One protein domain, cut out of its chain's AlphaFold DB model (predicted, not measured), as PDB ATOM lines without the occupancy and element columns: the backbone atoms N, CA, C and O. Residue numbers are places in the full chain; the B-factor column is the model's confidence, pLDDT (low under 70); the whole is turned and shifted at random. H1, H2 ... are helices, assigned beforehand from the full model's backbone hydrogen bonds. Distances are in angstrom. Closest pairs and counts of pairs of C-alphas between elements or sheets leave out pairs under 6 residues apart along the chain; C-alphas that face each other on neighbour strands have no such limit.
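Overview. This is residues 22 to 61 of the 169 residues of an uncharacterized protein of Penicillium steckii (UniProt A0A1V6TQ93). What shape do these atoms make? An L: the short helix H1 sits crosswise at the first end of the long helix H2, whose residues 45 to 61 stick out as a free arm that makes the length. What is it built of? The 40 printed residues hold H1, then H2, and no named strand: all helix. It is only just loose, close to extended, with a radius of gyration of the C-alphas of 13.1 A and spans of 40 by 13 by 13 A.

Along the chain. Where is H1? Residues 24 to 31, from C-alpha 24 at (-40.928, 29.636, -47.617). Where is H2? Residues 37 to 61, 35.0 A long, ending at C-alpha 61 at (-53.876, 20.574, -20.667); it has a kink of 27 degrees near residue 46.

Arrangement. Do they meet? H1 and H2 touch, about perpendicular at 77 degrees; the closest C-alphas, of Lys 25 and Tyr 37, are 5.3 A apart. H2 touches H1 with residues 37 to 41 alone. Are the backbones regularly paired? Every O i to N i+4 pair is within hydrogen-bond range in H1, and 19 of 21 in H2.

Size, cuts and confidence. How large is it? The C-alphas farthest apart, of Gly 34 and Thr 61, are 40.4 A apart. Is it continuous? The printed part has no cut, and the link from H1 to H2 is tight. Where is confidence low? Residue 61 is under 70.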
ATOM      1  N   LEU A  22     -39.181  28.888 -41.092       82.25
ATOM      2  CA  LEU A  22     -39.553  28.098 -42.267       82.25
ATOM      3  C   LEU A  22     -39.024  28.832 -43.501       82.25
ATOM      4  O   LEU A  22     -39.367  29.996 -43.716       82.25
ATOM      5  N   ASP A  23     -38.217  28.157 -44.318       88.50
ATOM      6  CA  ASP A  23     -37.807  28.697 -45.612       88.50
ATOM      7  C   ASP A  23     -38.959  28.570 -46.620       88.50
ATOM      8  O   ASP A  23     -39.126  27.564 -47.313       88.50
ATOM      9  N   TYR A  24     -39.789  29.612 -46.700       90.56
ATOM     10  CA  TYR A  24     -40.928  29.636 -47.617       90.56
ATOM     11  C   TYR A  24     -40.511  29.639 -49.096       90.56
ATOM     12  O   TYR A  24     -41.342  29.312 -49.944       90.56
ATOM     13  N   LYS A  25     -39.263  30.003 -49.433       90.88
ATOM     14  CA  LYS A  25     -38.775  29.941 -50.822       90.88
ATOM     15  C   LYS A  25     -38.564  28.494 -51.234       90.88
ATOM     16  O   LYS A  25     -39.005  28.097 -52.310       90.88
ATOM     17  N   GLU A  26     -37.953  27.710 -50.354       90.75
ATOM     18  CA  GLU A  26     -37.731  26.289 -50.589       90.75
ATOM     19  C   GLU A  26     -39.055  25.520 -50.638       90.75
ATOM     20  O   GLU A  26     -39.284  24.719 -51.541       90.75
ATOM     21  N   ILE A  27     -39.990  25.848 -49.742       90.06
ATOM     22  CA  ILE A  27     -41.339  25.264 -49.761       90.06
ATOM     23  C   ILE A  27     -42.066  25.605 -51.065       90.06
ATOM     24  O   ILE A  27     -42.691  24.732 -51.656       90.06
ATOM     25  N   ALA A  28     -41.974  26.848 -51.545       92.31
ATOM     26  CA  ALA A  28     -42.567  27.244 -52.821       92.31
ATOM     27  C   ALA A  28     -41.956  26.478 -54.009       92.31
ATOM     28  O   ALA A  28     -42.687  26.053 -54.901       92.31
ATOM     29  N   ARG A  29     -40.636  26.241 -53.991       92.75
ATOM     30  CA  ARG A  29     -39.947  25.410 -54.992       92.75
ATOM     31  C   ARG A  29     -40.465  23.971 -54.988       92.75
ATOM     32  O   ARG A  29     -40.698  23.410 -56.054       92.75
ATOM     33  N   MET A  30     -40.651  23.398 -53.802       92.12
ATOM     34  CA  MET A  30     -41.058  22.001 -53.618       92.12
ATOM     35  C   MET A  30     -42.554  21.760 -53.838       92.12
ATOM     36  O   MET A  30     -42.934  20.679 -54.274       92.12
ATOM     37  N   TYR A  31     -43.408  22.748 -53.559       89.62
ATOM     38  CA  TYR A  31     -44.860  22.620 -53.707       89.62
ATOM     39  C   TYR A  31     -45.288  22.423 -55.172       89.62
ATOM     40  O   TYR A  31     -46.314  21.804 -55.437       89.62
ATOM     41  N   GLY A  32     -44.500  22.914 -56.133       80.56
ATOM     42  CA  GLY A  32     -44.886  22.891 -57.541       80.56
ATOM     43  C   GLY A  32     -46.060  23.839 -57.826       80.56
ATOM     44  O   GLY A  32     -46.350  24.744 -57.049       80.56
ATOM     45  N   GLU A  33     -46.716  23.697 -58.978       86.25
ATOM     46  CA  GLU A  33     -47.939  24.453 -59.339       86.25
ATOM     47  C   GLU A  33     -47.792  25.985 -59.471       86.25
ATOM     48  O   GLU A  33     -48.783  26.714 -59.505       86.25
ATOM     49  N   GLY A  34     -46.565  26.505 -59.559       87.19
ATOM     50  CA  GLY A  34     -46.337  27.952 -59.637       87.19
ATOM     51  C   GLY A  34     -46.670  28.690 -58.335       87.19
ATOM     52  O   GLY A  34     -46.903  29.902 -58.351       87.19
ATOM     53  N   ALA A  35     -46.699  27.984 -57.200       90.00
ATOM     54  CA  ALA A  35     -46.856  28.616 -55.901       90.00
ATOM     55  C   ALA A  35     -45.704  29.594 -55.648       90.00
ATOM     56  O   ALA A  35     -44.528  29.243 -55.704       90.00
ATOM     57  N   THR A  36     -46.048  30.848 -55.361       94.00
ATOM     58  CA  THR A  36     -45.051  31.868 -55.030       94.00
ATOM     59  C   THR A  36     -44.781  31.883 -53.533       94.00
ATOM     60  O   THR A  36     -45.649  31.531 -52.730       94.00
ATOM     61  N   TYR A  37     -43.603  32.381 -53.155       93.25
ATOM     62  CA  TYR A  37     -43.234  32.654 -51.763       93.25
ATOM     63  C   TYR A  37     -44.382  33.319 -50.983       93.25
ATOM     64  O   TYR A  37     -44.750  32.862 -49.904       93.25
ATOM     65  N   ASN A  38     -45.008  34.348 -51.566       93.00
ATOM     66  CA  ASN A  38     -46.055  35.118 -50.899       93.00
ATOM     67  C   ASN A  38     -47.328  34.288 -50.667       93.00
ATOM     68  O   ASN A  38     -47.952  34.360 -49.610       93.00
ATOM     69  N   THR A  39     -47.696  33.445 -51.636       93.12
ATOM     70  CA  THR A  39     -48.840  32.532 -51.517       93.12
ATOM     71  C   THR A  39     -48.638  31.541 -50.372       93.12
ATOM     72  O   THR A  39     -49.559  31.311 -49.585       93.12
ATOM     73  N   ILE A  40     -47.434  30.973 -50.261       93.44
ATOM     74  CA  ILE A  40     -47.077  30.048 -49.183       93.44
ATOM     75  C   ILE A  40     -47.060  30.789 -47.843       93.44
ATOM     76  O   ILE A  40     -47.738  30.366 -46.906       93.44
ATOM     77  N   GLU A  41     -46.379  31.931 -47.757       92.06
ATOM     78  CA  GLU A  41     -46.304  32.721 -46.527       92.06
ATOM     79  C   GLU A  41     -47.703  33.093 -46.009       92.06
ATOM     80  O   GLU A  41     -47.993  32.930 -44.821       92.06
ATOM     81  N   HIS A  42     -48.601  33.528 -46.899       92.75
ATOM     82  CA  HIS A  42     -49.984  33.858 -46.560       92.75
ATOM     83  C   HIS A  42     -50.747  32.666 -45.967       92.75
ATOM     84  O   HIS A  42     -51.427  32.837 -44.954       92.75
ATOM     85  N   LYS A  43     -50.617  31.459 -46.536       91.44
ATOM     86  CA  LYS A  43     -51.254  30.250 -45.980       91.44
ATOM     87  C   LYS A  43     -50.693  29.910 -44.597       91.44
ATOM     88  O   LYS A  43     -51.456  29.674 -43.661       91.44
ATOM     89  N   PHE A  44     -49.371  29.980 -44.432       91.19
ATOM     90  CA  PHE A  44     -48.706  29.689 -43.159       91.19
ATOM     91  C   PHE A  44     -48.990  30.715 -42.054       91.19
ATOM     92  O   PHE A  44     -48.811  30.399 -40.879       91.19
ATOM     93  N   ARG A  45     -49.470  31.927 -42.369       90.06
ATOM     94  CA  ARG A  45     -49.952  32.874 -41.343       90.06
ATOM     95  C   ARG A  45     -51.167  32.335 -40.585       90.06
ATOM     96  O   ARG A  45     -51.259  32.567 -39.385       90.06
ATOM     97  N   ALA A  46     -52.077  31.626 -41.256       90.81
ATOM     98  CA  ALA A  46     -53.232  31.013 -40.599       90.81
ATOM     99  C   ALA A  46     -52.799  29.841 -39.706       90.81
ATOM    100  O   ALA A  46     -53.148  29.810 -38.530       90.81
ATOM    101  N   PHE A  47     -51.943  28.956 -40.229       91.12
ATOM    102  CA  PHE A  47     -51.430  27.812 -39.470       91.12
ATOM    103  C   PHE A  47     -50.618  28.221 -38.243       91.12
ATOM    104  O   PHE A  47     -50.700  27.552 -37.223       91.12
ATOM    105  N   ARG A  48     -49.878  29.336 -38.299       88.81
ATOM    106  CA  ARG A  48     -49.162  29.868 -37.129       88.81
ATOM    107  C   ARG A  48     -50.102  30.287 -36.002       88.81
ATOM    108  O   ARG A  48     -49.856  29.919 -34.863       88.81
ATOM    109  N   LYS A  49     -51.194  30.983 -36.325       90.06
ATOM    110  CA  LYS A  49     -52.203  31.372 -35.328       90.06
ATOM    111  C   LYS A  49     -52.865  30.153 -34.693       90.06
ATOM    112  O   LYS A  49     -53.041  30.106 -33.483       90.06
ATOM    113  N   GLU A  50     -53.212  29.160 -35.510       89.56
ATOM    114  CA  GLU A  50     -53.780  27.901 -35.017       89.56
ATOM    115  C   GLU A  50     -52.769  27.127 -34.157       89.56
ATOM    116  O   GLU A  50     -53.135  26.588 -33.119       89.56
ATOM    117  N   ALA A  51     -51.491  27.112 -34.538       89.62
ATOM    118  CA  ALA A  51     -50.428  26.458 -33.781       89.62
ATOM    119  C   ALA A  51     -50.167  27.132 -32.426       89.62
ATOM    120  O   ALA A  51     -49.931  26.443 -31.438       89.62
ATOM    121  N   GLU A  52     -50.209  28.464 -32.370       87.69
ATOM    122  CA  GLU A  52     -50.119  29.229 -31.121       87.69
ATOM    123  C   GLU A  52     -51.299  28.905 -30.198       87.69
ATOM    124  O   GLU A  52     -51.078  28.557 -29.042       87.69
ATOM    125  N   ALA A  53     -52.527  28.889 -30.725       88.75
ATOM    126  CA  ALA A  53     -53.708  28.496 -29.956       88.75
ATOM    127  C   ALA A  53     -53.608  27.053 -29.425       88.75
ATOM    128  O   ALA A  53     -53.912  26.802 -28.261       88.75
ATOM    129  N   LEU A  54     -53.126  26.118 -30.251       87.38
ATOM    130  CA  LEU A  54     -52.899  24.729 -29.845       87.38
ATOM    131  C   LEU A  54     -51.792  24.597 -28.797       87.38
ATOM    132  O   LEU A  54     -51.896  23.736 -27.932       87.38
ATOM    133  N   ARG A  55     -50.745  25.430 -28.844       86.69
ATOM    134  CA  ARG A  55     -49.725  25.472 -27.784       86.69
ATOM    135  C   ARG A  55     -50.312  25.955 -26.479       86.69
ATOM    136  O   ARG A  55     -50.109  25.306 -25.469       86.69
ATOM    137  N   GLU A  56     -51.072  27.043 -26.508       85.62
ATOM    138  CA  GLU A  56     -51.721  27.548 -25.302       85.62
ATOM    139  C   GLU A  56     -52.688  26.523 -24.704       85.62
ATOM    140  O   GLU A  56     -52.767  26.390 -23.487       85.62
ATOM    141  N   GLU A  57     -53.444  25.804 -25.537       84.50
ATOM    142  CA  GLU A  57     -54.332  24.729 -25.091       84.50
ATOM    143  C   GLU A  57     -53.549  23.524 -24.559       84.50
ATOM    144  O   GLU A  57     -53.894  22.996 -23.503       84.50
ATOM    145  N   ALA A  58     -52.462  23.129 -25.227       84.00
ATOM    146  CA  ALA A  58     -51.567  22.073 -24.770       84.00
ATOM    147  C   ALA A  58     -50.902  22.434 -23.436       84.00
ATOM    148  O   ALA A  58     -50.891  21.616 -22.529       84.00
ATOM    149  N   ASP A  59     -50.423  23.664 -23.263       79.81
ATOM    150  CA  ASP A  59     -49.828  24.135 -22.012       79.81
ATOM    151  C   ASP A  59     -50.867  24.113 -20.874       79.81
ATOM    152  O   ASP A  59     -50.554  23.675 -19.767       79.81
ATOM    153  N   LYS A  60     -52.130  24.469 -21.160       76.75
ATOM    154  CA  LYS A  60     -53.261  24.378 -20.211       76.75
ATOM    155  C   LYS A  60     -53.670  22.934 -19.883       76.75
ATOM    156  O   LYS A  60     -54.161  22.688 -18.784       76.75
ATOM    157  N   THR A  61     -53.489  21.994 -20.810       68.62
ATOM    158  CA  THR A  61     -53.876  20.574 -20.667       68.62
ATOM    159  C   THR A  61     -52.708  19.650 -20.282       68.62
ATOM    160  O   THR A  61     -52.932  18.498 -19.913       68.62
TER     161      THR A  61